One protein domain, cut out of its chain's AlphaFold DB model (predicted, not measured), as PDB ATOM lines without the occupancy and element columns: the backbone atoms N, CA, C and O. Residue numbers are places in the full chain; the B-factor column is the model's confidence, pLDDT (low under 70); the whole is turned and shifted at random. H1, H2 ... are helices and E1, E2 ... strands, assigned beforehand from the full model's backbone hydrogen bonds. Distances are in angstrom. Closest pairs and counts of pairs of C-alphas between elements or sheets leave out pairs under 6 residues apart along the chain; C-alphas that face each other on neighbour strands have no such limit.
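What this domain is: This is residues 34 to 136 of the 137 residues of a protein of Bacillus sp. KQ-3 (UniProt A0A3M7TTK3). With little regular structure, this is a strongly twisted four-strand sheet with helix H1 over one face; a long unnamed stretch follows, whose residues 111 to 118 stick out. The 103 printed residues hold H1, then E1 to E4, a mixed class with 39 residues in named elements. The sheet E1 - E2 - E3 - E4 is an antiparallel meander, each strand beside the one before. It is compact, radius of gyration 13.5 A, spanning 38 by 32 by 24 A.

Where its parts are: H1, residues 34 to 49, begins at C-alpha 34 (-4.484, -6.209, 34.969) and is 22.7 A long. E1 is residues 57 to 63, 16.3 A; E2 76 to 81, 16.1 A; E3 87 to 93, 20.0 A. E4, residues 99 to 101, 7.0 A, ends at C-alpha 101 (-4.102, -3.950, 13.507).

How they stand to each other: H1 is on the sheet, two layers, height 8.2 A, only just over E2 alone: 4 of its C-alphas fall on E2, 2 on E3. Its closest C-alphas to E4 are Ile 43 and Val 99, 6.2 A. Every O i to N i+4 pair of H1 is within hydrogen-bond range. So are N 61 and O 78, 2.8 A, in hairpin E1 and E2; N 79 and O 89, 2.8 A, in E2 and E3; N 92 and O 100, 2.9 A, in E3 and E4.

The domain as a whole: The C-alphas farthest apart, Ile 34 and Asn 116, are 41.4 A apart. The printed part has no cut. The link E1 to E2 is long. Residues 65 to 74, 108 to 119 and 130 to 136 are under pLDDT 70.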
ATOM      1  N   ILE A  34      -4.283  -4.784  35.268       80.69
ATOM      2  CA  ILE A  34      -4.484  -6.209  34.969       80.69
ATOM      3  C   ILE A  34      -4.927  -6.374  33.515       80.69
ATOM      4  O   ILE A  34      -4.326  -7.131  32.761       80.69
ATOM      5  N   THR A  35      -5.953  -5.625  33.117       80.31
ATOM      6  CA  THR A  35      -6.495  -5.671  31.756       80.31
ATOM      7  C   THR A  35      -5.471  -5.194  30.733       80.31
ATOM      8  O   THR A  35      -5.344  -5.792  29.672       80.31
ATOM      9  N   ASN A  36      -4.703  -4.152  31.056       81.12
ATOM     10  CA  ASN A  36      -3.661  -3.644  30.168       81.12
ATOM     11  C   ASN A  36      -2.569  -4.686  29.906       81.12
ATOM     12  O   ASN A  36      -2.167  -4.866  28.763       81.12
ATOM     13  N   ASN A  37      -2.124  -5.385  30.953       85.81
ATOM     14  CA  ASN A  37      -1.110  -6.426  30.822       85.81
ATOM     15  C   ASN A  37      -1.626  -7.621  30.002       85.81
ATOM     16  O   ASN A  37      -0.905  -8.151  29.169       85.81
ATOM     17  N   GLN A  38      -2.894  -8.003  30.183       87.50
ATOM     18  CA  GLN A  38      -3.519  -9.043  29.359       87.50
ATOM     19  C   GLN A  38      -3.547  -8.651  27.880       87.50
ATOM     20  O   GLN A  38      -3.100  -9.420  27.045       87.50
ATOM     21  N   ILE A  39      -3.992  -7.430  27.564       86.31
ATOM     22  CA  ILE A  39      -4.032  -6.932  26.181       86.31
ATOM     23  C   ILE A  39      -2.632  -6.911  25.557       86.31
ATOM     24  O   ILE A  39      -2.481  -7.281  24.398       86.31
ATOM     25  N   GLU A  40      -1.616  -6.480  26.305       89.94
ATOM     26  CA  GLU A  40      -0.229  -6.512  25.835       89.94
ATOM     27  C   GLU A  40       0.214  -7.939  25.499       89.94
ATOM     28  O   GLU A  40       0.690  -8.172  24.393       89.94
ATOM     29  N   GLN A  41      -0.008  -8.895  26.405       91.62
ATOM     30  CA  GLN A  41       0.347 -10.295  26.178       91.62
ATOM     31  C   GLN A  41      -0.392 -10.906  24.987       91.62
ATOM     32  O   GLN A  41       0.231 -11.592  24.184       91.62
ATOM     33  N   ASP A  42      -1.688 -10.631  24.840       92.00
ATOM     34  CA  ASP A  42      -2.480 -11.141  23.718       92.00
ATOM     35  C   ASP A  42      -1.966 -10.604  22.375       92.00
ATOM     36  O   ASP A  42      -1.909 -11.334  21.390       92.00
ATOM     37  N   ILE A  43      -1.567  -9.329  22.329       91.69
ATOM     38  CA  ILE A  43      -1.016  -8.720  21.116       91.69
ATOM     39  C   ILE A  43       0.375  -9.281  20.808       91.69
ATOM     40  O   ILE A  43       0.667  -9.557  19.649       91.69
ATOM     41  N   LEU A  44       1.231  -9.469  21.814       93.06
ATOM     42  CA  LEU A  44       2.551 -10.068  21.604       93.06
ATOM     43  C   LEU A  44       2.436 -11.521  21.122       93.06
ATOM     44  O   LEU A  44       3.108 -11.889  20.163       93.06
ATOM     45  N   ALA A  45       1.531 -12.308  21.709       93.94
ATOM     46  CA  ALA A  45       1.249 -13.669  21.257       93.94
ATOM     47  C   ALA A  45       0.739 -13.692  19.808       93.94
ATOM     48  O   ALA A  45       1.192 -14.495  18.999       93.94
ATOM     49  N   TYR A  46      -0.148 -12.761  19.447       93.31
ATOM     50  CA  TYR A  46      -0.620 -12.608  18.072       93.31
ATOM     51  C   TYR A  46       0.516 -12.305  17.079       93.31
ATOM     52  O   TYR A  46       0.527 -12.836  15.968       93.31
ATOM     53  N   LEU A  47       1.481 -11.464  17.461       93.25
ATOM     54  CA  LEU A  47       2.648 -11.169  16.624       93.25
ATOM     55  C   LEU A  47       3.554 -12.396  16.464       93.25
ATOM     56  O   LEU A  47       4.000 -12.681  15.353       93.25
ATOM     57  N   GLU A  48       3.758 -13.158  17.536       94.94
ATOM     58  CA  GLU A  48       4.517 -14.411  17.504       94.94
ATOM     59  C   GLU A  48       3.864 -15.452  16.582       94.94
ATOM     60  O   GLU A  48       4.538 -16.054  15.746       94.94
ATOM     61  N   GLU A  49       2.537 -15.604  16.645       93.94
ATOM     62  CA  GLU A  49       1.771 -16.481  15.745       93.94
ATOM     63  C   GLU A  49       1.901 -16.079  14.266       93.94
ATOM     64  O   GLU A  49       1.801 -16.927  13.375       93.94
ATOM     65  N   ARG A  50       2.163 -14.796  13.995       90.25
ATOM     66  CA  ARG A  50       2.427 -14.257  12.652       90.25
ATOM     67  C   ARG A  50       3.887 -14.383  12.212       90.25
ATOM     68  O   ARG A  50       4.206 -14.027  11.081       90.25
ATOM     69  N   GLY A  51       4.745 -14.939  13.065       93.62
ATOM     70  CA  GLY A  51       6.152 -15.193  12.779       93.62
ATOM     71  C   GLY A  51       7.101 -14.077  13.209       93.62
ATOM     72  O   GLY A  51       8.283 -14.169  12.890       93.62
ATOM     73  N   TYR A  52       6.617 -13.060  13.928       92.69
ATOM     74  CA  TYR A  52       7.471 -12.016  14.488       92.69
ATOM     75  C   TYR A  52       8.055 -12.467  15.824       92.69
ATOM     76  O   TYR A  52       7.341 -12.832  16.754       92.69
ATOM     77  N   SER A  53       9.371 -12.412  15.931       92.94
ATOM     78  CA  SER A  53      10.105 -12.633  17.168       92.94
ATOM     79  C   SER A  53      10.274 -11.331  17.954       92.94
ATOM     80  O   SER A  53      10.147 -10.233  17.413       92.94
ATOM     81  N   GLU A  54      10.633 -11.435  19.237       89.62
ATOM     82  CA  GLU A  54      10.970 -10.251  20.039       89.62
ATOM     83  C   GLU A  54      12.120  -9.432  19.431       89.62
ATOM     84  O   GLU A  54      12.131  -8.214  19.582       89.62
ATOM     85  N   SER A  55      13.067 -10.069  18.725       92.31
ATOM     86  CA  SER A  55      14.153  -9.356  18.038       92.31
ATOM     87  C   SER A  55      13.664  -8.481  16.891       92.31
ATOM     88  O   SER A  55      14.261  -7.440  16.656       92.31
ATOM     89  N   ASP A  56      12.554  -8.841  16.242       92.62
ATOM     90  CA  ASP A  56      11.996  -8.058  15.134       92.62
ATOM     91  C   ASP A  56      11.304  -6.777  15.634       92.62
ATOM     92  O   ASP A  56      10.966  -5.890  14.850       92.62
ATOM     93  N   ILE A  57      11.087  -6.651  16.949       92.69
ATOM     94  CA  ILE A  57      10.423  -5.514  17.581       92.69
ATOM     95  C   ILE A  57      11.470  -4.617  18.243       92.69
ATOM     96  O   ILE A  57      11.995  -4.904  19.316       92.69
ATOM     97  N   THR A  58      11.698  -3.440  17.660       92.94
ATOM     98  CA  THR A  58      12.563  -2.413  18.266       92.94
ATOM     99  C   THR A  58      11.969  -1.883  19.565       92.94
ATOM    100  O   THR A  58      12.669  -1.657  20.552       92.94
ATOM    101  N   SER A  59      10.666  -1.597  19.553       92.31
ATOM    102  CA  SER A  59       9.970  -1.121  20.742       92.31
ATOM    103  C   SER A  59       8.469  -1.316  20.626       92.31
ATOM    104  O   SER A  59       7.895  -1.265  19.538       92.31
ATOM    105  N   TYR A  60       7.816  -1.443  21.773       91.56
ATOM    106  CA  TYR A  60       6.374  -1.339  21.865       91.56
ATOM    107  C   TYR A  60       5.971  -0.473  23.057       91.56
ATOM    108  O   TYR A  60       6.704  -0.317  24.036       91.56
ATOM    109  N   LYS A  61       4.800   0.155  22.969       89.44
ATOM    110  CA  LYS A  61       4.282   1.039  24.010       89.44
ATOM    111  C   LYS A  61       2.766   1.000  24.051       89.44
ATOM    112  O   LYS A  61       2.104   1.223  23.039       89.44
ATOM    113  N   GLN A  62       2.216   0.829  25.249       86.44
ATOM    114  CA  GLN A  62       0.791   1.031  25.478       86.44
ATOM    115  C   GLN A  62       0.432   2.504  25.250       86.44
ATOM    116  O   GLN A  62       1.003   3.413  25.864       86.44
ATOM    117  N   ILE A  63      -0.521   2.744  24.359       81.94
ATOM    118  CA  ILE A  63      -1.082   4.063  24.100       81.94
ATOM    119  C   ILE A  63      -2.547   4.082  24.522       81.94
ATOM    120  O   ILE A  63      -3.301   3.131  24.307       81.94
ATOM    121  N   ARG A  64      -2.941   5.203  25.121       70.69
ATOM    122  CA  ARG A  64      -4.309   5.483  25.535       70.69
ATOM    123  C   ARG A  64      -4.698   6.838  24.976       70.69
ATOM    124  O   ARG A  64      -4.043   7.835  25.279       70.69
ATOM    125  N   ASN A  65      -5.746   6.880  24.167       63.09
ATOM    126  CA  ASN A  65      -6.313   8.147  23.730       63.09
ATOM    127  C   ASN A  65      -7.260   8.650  24.818       63.09
ATOM    128  O   ASN A  65      -8.168   7.938  25.241       63.09
ATOM    129  N   ALA A  66      -7.035   9.877  25.283       49.19
ATOM    130  CA  ALA A  66      -7.905  10.524  26.263       49.19
ATOM    131  C   ALA A  66      -9.268  10.936  25.671       49.19
ATOM    132  O   ALA A  66     -10.196  11.182  26.434       49.19
ATOM    133  N   ASP A  67      -9.373  10.992  24.336       49.69
ATOM    134  CA  ASP A  67     -10.484  11.606  23.591       49.69
ATOM    135  C   ASP A  67     -11.368  10.592  22.830       49.69
ATOM    136  O   ASP A  67     -12.249  10.968  22.059       49.69
ATOM    137  N   ASP A  68     -11.157   9.285  23.032       50.59
ATOM    138  CA  ASP A  68     -12.010   8.260  22.420       50.59
ATOM    139  C   ASP A  68     -13.366   8.201  23.140       50.59
ATOM    140  O   ASP A  68     -13.588   7.437  24.081       50.59
ATOM    141  N   SER A  69     -14.307   9.004  22.646       43.69
ATOM    142  CA  SER A  69     -15.751   8.829  22.869       43.69
ATOM    143  C   SER A  69     -16.271   7.469  22.362       43.69
ATOM    144  O   SER A  69     -17.354   7.027  22.753       43.69
ATOM    145  N   LEU A  70     -15.473   6.768  21.550       42.72
ATOM    146  CA  LEU A  70     -15.664   5.383  21.133       42.72
ATOM    147  C   LEU A  70     -15.041   4.456  22.189       42.72
ATOM    148  O   LEU A  70     -13.870   4.090  22.139       42.72
ATOM    149  N   ASN A  71     -15.854   4.121  23.188       48.38
ATOM    150  CA  ASN A  71     -15.518   3.405  24.424       48.38
ATOM    151  C   ASN A  71     -14.856   2.017  24.291       48.38
ATOM    152  O   ASN A  71     -14.581   1.393  25.313       48.38
ATOM    153  N   THR A  72     -14.592   1.519  23.091       48.66
ATOM    154  CA  THR A  72     -14.399   0.085  22.869       48.66
ATOM    155  C   THR A  72     -12.937  -0.372  23.003       48.66
ATOM    156  O   THR A  72     -12.688  -1.511  23.383       48.66
ATOM    157  N   HIS A  73     -11.945   0.510  22.791       56.31
ATOM    158  CA  HIS A  73     -10.520   0.115  22.747       56.31
ATOM    159  C   HIS A  73      -9.607   1.112  23.476       56.31
ATOM    160  O   HIS A  73      -8.774   1.795  22.873       56.31
ATOM    161  N   ARG A  74      -9.783   1.227  24.800       65.06
ATOM    162  CA  ARG A  74      -9.019   2.183  25.627       65.06
ATOM    163  C   ARG A  74      -7.521   1.888  25.666       65.06
ATOM    164  O   ARG A  74      -6.738   2.825  25.791       65.06
ATOM    165  N   THR A  75      -7.125   0.627  25.545       72.62
ATOM    166  CA  THR A  75      -5.716   0.225  25.577       72.62
ATOM    167  C   THR A  75      -5.337  -0.325  24.217       72.62
ATOM    168  O   THR A  75      -5.912  -1.309  23.757       72.62
ATOM    169  N   ARG A  76      -4.385   0.343  23.565       84.94
ATOM    170  CA  ARG A  76      -3.819  -0.076  22.282       84.94
ATOM    171  C   ARG A  76      -2.324  -0.284  22.461       84.94
ATOM    172  O   ARG A  76      -1.706   0.427  23.257       84.94
ATOM    173  N   LEU A  77      -1.734  -1.204  21.712       89.62
ATOM    174  CA  LEU A  77      -0.290  -1.399  21.708       89.62
ATOM    175  C   LEU A  77       0.283  -0.808  20.428       89.62
ATOM    176  O   LEU A  77      -0.077  -1.220  19.329       89.62
ATOM    177  N   LYS A  78       1.155   0.185  20.571       90.94
ATOM    178  CA  LYS A  78       1.947   0.688  19.457       90.94
ATOM    179  C   LYS A  78       3.218  -0.140  19.351       90.94
ATOM    180  O   LYS A  78       3.931  -0.212  20.343       90.94
ATOM    181  N   VAL A  79       3.509  -0.688  18.184       92.69
ATOM    182  CA  VAL A  79       4.679  -1.525  17.899       92.69
ATOM    183  C   VAL A  79       5.498  -0.864  16.795       92.69
ATOM    184  O   VAL A  79       4.939  -0.276  15.867       92.69
ATOM    185  N   VAL A  80       6.816  -0.912  16.941       92.88
ATOM    186  CA  VAL A  80       7.803  -0.424  15.977       92.88
ATOM    187  C   VAL A  80       8.740  -1.584  15.675       92.88
ATOM    188  O   VAL A  80       9.384  -2.096  16.595       92.88
ATOM    189  N   PHE A  81       8.783  -1.992  14.412       93.81
ATOM    190  CA  PHE A  81       9.619  -3.093  13.941       93.81
ATOM    191  C   PHE A  81      11.043  -2.611  13.618       93.81
ATOM    192  O   PHE A  81      11.268  -1.415  13.426       93.81
ATOM    193  N   GLU A  82      12.016  -3.524  13.640       92.44
ATOM    194  CA  GLU A  82      13.443  -3.238  13.400       92.44
ATOM    195  C   GLU A  82      13.750  -2.808  11.960       92.44
ATOM    196  O   GLU A  82      14.559  -1.907  11.738       92.44
ATOM    197  N   ASP A  83      13.079  -3.413  10.990       90.06
ATOM    198  CA  ASP A  83      13.188  -3.125   9.559       90.06
ATOM    199  C   ASP A  83      12.375  -1.896   9.116       90.06
ATOM    200  O   ASP A  83      12.701  -1.279   8.099       90.06
ATOM    201  N   GLU A  84      11.392  -1.465   9.914       87.69
ATOM    202  CA  GLU A  84      10.642  -0.216   9.721       87.69
ATOM    203  C   GLU A  84      10.614   0.684  10.971       87.69
ATOM    204  O   GLU A  84       9.545   0.993  11.517       87.69
ATOM    205  N   PRO A  85      11.774   1.208  11.403       88.12
ATOM    206  CA  PRO A  85      11.884   1.963  12.649       88.12
ATOM    207  C   PRO A  85      11.175   3.322  12.604       88.12
ATOM    208  O   PRO A  85      10.967   3.942  13.644       88.12
ATOM    209  N   ASP A  86      10.801   3.806  11.417       87.00
ATOM    210  CA  ASP A  86      10.064   5.056  11.227       87.00
ATOM    211  C   ASP A  86       8.540   4.879  11.279       87.00
ATOM    212  O   ASP A  86       7.818   5.881  11.365       87.00
ATOM    213  N   HIS A  87       8.031   3.643  11.271       85.56
ATOM    214  CA  HIS A  87       6.601   3.338  11.256       85.56
ATOM    215  C   HIS A  87       6.132   2.782  12.602       85.56
ATOM    216  O   HIS A  87       6.722   1.892  13.204       85.56
ATOM    217  N   GLY A  88       5.034   3.346  13.102       88.44
ATOM    218  CA  GLY A  88       4.361   2.865  14.296       88.44
ATOM    219  C   GLY A  88       3.024   2.228  13.960       88.44
ATOM    220  O   GLY A  88       2.086   2.943  13.591       88.44
ATOM    221  N   TYR A  89       2.938   0.924  14.181       89.56
ATOM    222  CA  TYR A  89       1.749   0.101  13.985       89.56
ATOM    223  C   TYR A  89       0.939   0.043  15.266       89.56
ATOM    224  O   TYR A  89       1.507  -0.069  16.349       89.56
ATOM    225  N   VAL A  90      -0.382   0.157  15.178       89.69
ATOM    226  CA  VAL A  90      -1.243   0.153  16.365       89.69
ATOM    227  C   VAL A  90      -2.124  -1.077  16.342       89.69
ATOM    228  O   VAL A  90      -2.928  -1.233  15.435       89.69
ATOM    229  N   TYR A  91      -2.014  -1.898  17.375       89.75
ATOM    230  CA  TYR A  91      -2.826  -3.088  17.575       89.75
ATOM    231  C   TYR A  91      -3.838  -2.855  18.689       89.75
ATOM    232  O   TYR A  91      -3.561  -2.168  19.682       89.75
ATOM    233  N   VAL A  92      -5.022  -3.427  18.520       87.56
ATOM    234  CA  VAL A  92      -6.120  -3.355  19.480       87.56
ATOM    235  C   VAL A  92      -6.682  -4.744  19.728       87.56
ATOM    236  O   VAL A  92      -6.787  -5.552  18.809       87.56
ATOM    237  N   LYS A  93      -7.082  -4.998  20.975       86.06
ATOM    238  CA  LYS A  93      -7.928  -6.143  21.301       86.06
ATOM    239  C   LYS A  93      -9.393  -5.730  21.169       86.06
ATOM    240  O   LYS A  93      -9.830  -4.747  21.780       86.06
ATOM    241  N   MET A  94     -10.130  -6.465  20.353       82.31
ATOM    242  CA  MET A  94     -11.553  -6.271  20.114       82.31
ATOM    243  C   MET A  94     -12.375  -6.852  21.268       82.31
ATOM    244  O   MET A  94     -11.914  -7.739  21.986       82.31
ATOM    245  N   GLU A  95     -13.619  -6.395  21.439       77.19
ATOM    246  CA  GLU A  95     -14.538  -6.994  22.425       77.19
ATOM    247  C   GLU A  95     -14.827  -8.475  22.140       77.19
ATOM    248  O   GLU A  95     -15.109  -9.228  23.070       77.19
ATOM    249  N   SER A  96     -14.702  -8.910  20.879       79.12
ATOM    250  CA  SER A  96     -14.779 -10.325  20.492       79.12
ATOM    251  C   SER A  96     -13.647 -11.176  21.076       79.12
ATOM    252  O   SER A  96     -13.776 -12.393  21.145       79.12
ATOM    253  N   GLY A  97     -12.558 -10.545  21.519       81.62
ATOM    254  CA  GLY A  97     -11.332 -11.204  21.955       81.62
ATOM    255  C   GLY A  97     -10.226 -11.198  20.900       81.62
ATOM    256  O   GLY A  97      -9.078 -11.433  21.268       81.62
ATOM    257  N   ASP A  98     -10.541 -10.874  19.644       86.94
ATOM    258  CA  ASP A  98      -9.576 -10.888  18.541       86.94
ATOM    259  C   ASP A  98      -8.611  -9.702  18.609       86.94
ATOM    260  O   ASP A  98      -8.993  -8.593  18.992       86.94
ATOM    261  N   VAL A  99      -7.369  -9.913  18.180       89.31
ATOM    262  CA  VAL A  99      -6.394  -8.837  17.972       89.31
ATOM    263  C   VAL A  99      -6.456  -8.383  16.517       89.31
ATOM    264  O   VAL A  99      -6.405  -9.202  15.601       89.31
ATOM    265  N   GLN A 100      -6.570  -7.074  16.303       88.50
ATOM    266  CA  GLN A 100      -6.543  -6.466  14.972       88.50
ATOM    267  C   GLN A 100      -5.571  -5.292  14.930       88.50
ATOM    268  O   GLN A 100      -5.464  -4.514  15.885       88.50
ATOM    269  N   GLN A 101      -4.885  -5.139  13.800       88.56
ATOM    270  CA  GLN A 101      -4.102  -3.950  13.507       88.56
ATOM    271  C   GLN A 101      -5.016  -2.827  12.997       88.56
ATOM    272  O   GLN A 101      -5.932  -3.062  12.214       88.56
ATOM    273  N   LEU A 102      -4.779  -1.586  13.419       86.31
ATOM    274  CA  LEU A 102      -5.434  -0.414  12.843       86.31
ATOM    275  C   LEU A 102      -4.823  -0.080  11.482       86.31
ATOM    276  O   LEU A 102      -3.603  -0.017  11.359       86.31
ATOM    277  N   CYS A 103      -5.665   0.285  10.511       81.69
ATOM    278  CA  CYS A 103      -5.204   0.695   9.176       81.69
ATOM    279  C   CYS A 103      -4.345   1.969   9.178       81.69
ATOM    280  O   CYS A 103      -3.715   2.321   8.185       81.69
ATOM    281  N   THR A 104      -4.361   2.726  10.275       75.50
ATOM    282  CA  THR A 104      -3.597   3.964  10.397       75.50
ATOM    283  C   THR A 104      -2.184   3.679  10.892       75.50
ATOM    284  O   THR A 104      -1.957   3.538  12.095       75.50
ATOM    285  N   VAL A 105      -1.218   3.705   9.976       76.44
ATOM    286  CA  VAL A 105       0.211   3.710  10.311       76.44
ATOM    287  C   VAL A 105       0.667   5.148  10.548       76.44
ATOM    288  O   VAL A 105       0.417   6.042   9.738       76.44
ATOM    289  N   ARG A 106       1.329   5.408  11.681       71.00
ATOM    290  CA  ARG A 106       1.888   6.737  11.983       71.00
ATOM    291  C   ARG A 106       3.394   6.737  11.793       71.00
ATOM    292  O   ARG A 106       4.084   6.012  12.508       71.00
ATOM    293  N   ARG A 107       3.900   7.630  10.941       73.00
ATOM    294  CA  ARG A 107       5.334   7.936  10.897       73.00
ATOM    295  C   ARG A 107       5.774   8.629  12.178       73.00
ATOM    296  O   ARG A 107       5.115   9.555  12.649       73.00
ATOM    297  N   LEU A 108       6.881   8.175  12.748       69.31
ATOM    298  CA  LEU A 108       7.428   8.717  13.991       69.31
ATOM    299  C   LEU A 108       8.119  10.070  13.787       69.31
ATOM    300  O   LEU A 108       8.075  10.902  14.690       69.31
ATOM    301  N   ASN A 109       8.674  10.310  12.593       64.75
ATOM    302  CA  ASN A 109       9.536  11.460  12.303       64.75
ATOM    303  C   ASN A 109       8.956  12.484  11.303       64.75
ATOM    304  O   ASN A 109       9.624  13.460  10.970       64.75
ATOM    305  N   SER A 110       7.713  12.326  10.836       53.88
ATOM    306  CA  SER A 110       7.104  13.229   9.848       53.88
ATOM    307  C   SER A 110       5.718  13.683  10.306       53.88
ATOM    308  O   SER A 110       4.787  12.890  10.420       53.88
ATOM    309  N   GLY A 111       5.568  14.992  10.538       51.53
ATOM    310  CA  GLY A 111       4.254  15.631  10.486       51.53
ATOM    311  C   GLY A 111       3.638  15.383   9.112       51.53
ATOM    312  O   GLY A 111       4.368  15.432   8.130       51.53
ATOM    313  N   ASN A 112       2.338  15.074   9.079       42.34
ATOM    314  CA  ASN A 112       1.482  14.815   7.913       42.34
ATOM    315  C   ASN A 112       2.147  15.074   6.542       42.34
ATOM    316  O   ASN A 112       1.975  16.149   5.964       42.34
ATOM    317  N   VAL A 113       2.888  14.096   6.011       41.44
ATOM    318  CA  VAL A 113       3.343  14.116   4.616       41.44
ATOM    319  C   VAL A 113       2.425  13.209   3.811       41.44
ATOM    320  O   VAL A 113       2.362  12.001   4.016       41.44
ATOM    321  N   SER A 114       1.686  13.839   2.904       44.22
ATOM    322  CA  SER A 114       0.919  13.183   1.855       44.22
ATOM    323  C   SER A 114       1.859  12.794   0.714       44.22
ATOM    324  O   SER A 114       2.329  13.675  -0.002       44.22
ATOM    325  N   GLY A 115       2.039  11.488   0.514       40.09
ATOM    326  CA  GLY A 115       2.231  10.877  -0.804       40.09
ATOM    327  C   GLY A 115       3.663  10.738  -1.328       40.09
ATOM    328  O   GLY A 115       4.281  11.723  -1.726       40.09
ATOM    329  N   ASN A 116       4.097   9.473  -1.407       46.28
ATOM    330  CA  ASN A 116       4.940   8.821  -2.433       46.28
ATOM    331  C   ASN A 116       6.019   7.912  -1.828       46.28
ATOM    332  O   ASN A 116       7.190   7.996  -2.186       46.28
ATOM    333  N   GLU A 117       5.622   7.022  -0.928       48.66
ATOM    334  CA  GLU A 117       6.491   5.967  -0.411       48.66
ATOM    335  C   GLU A 117       5.663   4.692  -0.333       48.66
ATOM    336  O   GLU A 117       4.473   4.764  -0.029       48.66
ATOM    337  N   SER A 118       6.289   3.581  -0.706       58.09
ATOM    338  CA  SER A 118       5.761   2.217  -0.720       58.09
ATOM    339  C   SER A 118       4.863   1.936   0.484       58.09
ATOM    340  O   SER A 118       5.161   2.405   1.583       58.09
ATOM    341  N   ASP A 119       3.795   1.160   0.279       65.00
ATOM    342  CA  ASP A 119       2.930   0.740   1.380       65.00
ATOM    343  C   ASP A 119       3.772   0.085   2.499       65.00
ATOM    344  O   ASP A 119       4.716  -0.651   2.185       65.00
ATOM    345  N   PRO A 120       3.489   0.380   3.783       74.38
ATOM    346  CA  PRO A 120       4.262  -0.153   4.902       74.38
ATOM    347  C   PRO A 120       4.204  -1.686   4.911       74.38
ATOM    348  O   PRO A 120       3.119  -2.255   4.781       74.38
ATOM    349  N   ILE A 121       5.348  -2.362   5.058       81.88
ATOM    350  CA  ILE A 121       5.438  -3.817   4.805       81.88
ATOM    351  C   ILE A 121       4.740  -4.675   5.868       81.88
ATOM    352  O   ILE A 121       4.379  -5.814   5.579       81.88
ATOM    353  N   HIS A 122       4.515  -4.136   7.071       81.94
ATOM    354  CA  HIS A 122       3.784  -4.820   8.145       81.94
ATOM    355  C   HIS A 122       2.336  -4.356   8.288       81.94
ATOM    356  O   HIS A 122       1.710  -4.638   9.311       81.94
ATOM    357  N   LEU A 123       1.801  -3.609   7.320       83.00
ATOM    358  CA  LEU A 123       0.381  -3.286   7.306       83.00
ATOM    359  C   LEU A 123      -0.416  -4.540   6.937       83.00
ATOM    360  O   LEU A 123      -0.229  -5.118   5.869       83.00
ATOM    361  N   ASP A 124      -1.313  -4.948   7.824       82.50
ATOM    362  CA  ASP A 124      -2.199  -6.076   7.591       82.50
ATOM    363  C   ASP A 124      -3.170  -5.769   6.445       82.50
ATOM    364  O   ASP A 124      -3.875  -4.755   6.485       82.50
ATOM    365  N   ASP A 125      -3.302  -6.702   5.496       78.31
ATOM    366  CA  ASP A 125      -4.302  -6.629   4.417       78.31
ATOM    367  C   ASP A 125      -5.728  -6.435   4.974       78.31
ATOM    368  O   ASP A 125      -6.550  -5.719   4.402       78.31
ATOM    369  N   HIS A 126      -6.006  -7.043   6.133       81.12
ATOM    370  CA  HIS A 126      -7.271  -6.951   6.862       81.12
ATOM    371  C   HIS A 126      -7.114  -6.145   8.154       81.12
ATOM    372  O   HIS A 126      -7.242  -6.665   9.264       81.12
ATOM    373  N   CYS A 127      -6.823  -4.858   8.008       82.00
ATOM    374  CA  CYS A 127      -6.755  -3.919   9.119       82.00
ATOM    375  C   CYS A 127      -8.142  -3.335   9.487       82.00
ATOM    376  O   CYS A 127      -9.064  -3.235   8.668       82.00
ATOM    377  N   TYR A 128      -8.290  -2.896  10.739       81.38
ATOM    378  CA  TYR A 128      -9.488  -2.240  11.264       81.38
ATOM    379  C   TYR A 128      -9.434  -0.721  11.055       81.38
ATOM    380  O   TYR A 128      -8.486  -0.054  11.486       81.38
ATOM    381  N   ASN A 129     -10.476  -0.144  10.441       79.31
ATOM    382  CA  ASN A 129     -10.624   1.305  10.311       79.31
ATOM    383  C   ASN A 129     -11.764   1.837  11.208       79.31
ATOM    384  O   ASN A 129     -12.941   1.712  10.850       79.31
ATOM    385  N   PRO A 130     -11.448   2.499  12.338       67.75
ATOM    386  CA  PRO A 130     -12.458   2.998  13.268       67.75
ATOM    387  C   PRO A 130     -13.324   4.129  12.688       67.75
ATOM    388  O   PRO A 130     -14.437   4.328  13.165       67.75
ATOM    389  N   GLU A 131     -12.867   4.848  11.654       64.88
ATOM    390  CA  GLU A 131     -13.654   5.915  11.011       64.88
ATOM    391  C   GLU A 131     -14.736   5.375  10.066       64.88
ATOM    392  O   GLU A 131     -15.710   6.072   9.783       64.88
ATOM    393  N   ARG A 132     -14.586   4.134   9.582       56.16
ATOM    394  CA  ARG A 132     -15.574   3.471   8.714       56.16
ATOM    395  C   ARG A 132     -16.387   2.388   9.415       56.16
ATOM    396  O   ARG A 132     -17.376   1.943   8.853       56.16
ATOM    397  N   GLY A 133     -16.005   1.977  10.625       53.94
ATOM    398  CA  GLY A 133     -16.688   0.899  11.348       53.94
ATOM    399  C   GLY A 133     -16.591  -0.470  10.662       53.94
ATOM    400  O   GLY A 133     -17.278  -1.398  11.076       53.94
ATOM    401  N   GLU A 134     -15.739  -0.608   9.645       45.53
ATOM    402  CA  GLU A 134     -15.602  -1.803   8.814       45.53
ATOM    403  C   GLU A 134     -14.129  -2.238   8.773       45.53
ATOM    404  O   GLU A 134     -13.219  -1.414   8.621       45.53
ATOM    405  N   ALA A 135     -13.898  -3.545   8.928       46.28
ATOM    406  CA  ALA A 135     -12.649  -4.179   8.525       46.28
ATOM    407  C   ALA A 135     -12.595  -4.132   6.993       46.28
ATOM    408  O   ALA A 135     -13.576  -4.494   6.339       46.28
ATOM    409  N   SER A 136     -11.502  -3.626   6.421       46.56
ATOM    410  CA  SER A 136     -11.396  -3.554   4.960       46.56
ATOM    411  C   SER A 136     -11.205  -4.975   4.419       46.56
ATOM    412  O   SER A 136     -10.268  -5.674   4.809       46.56
TER     413      SER A 136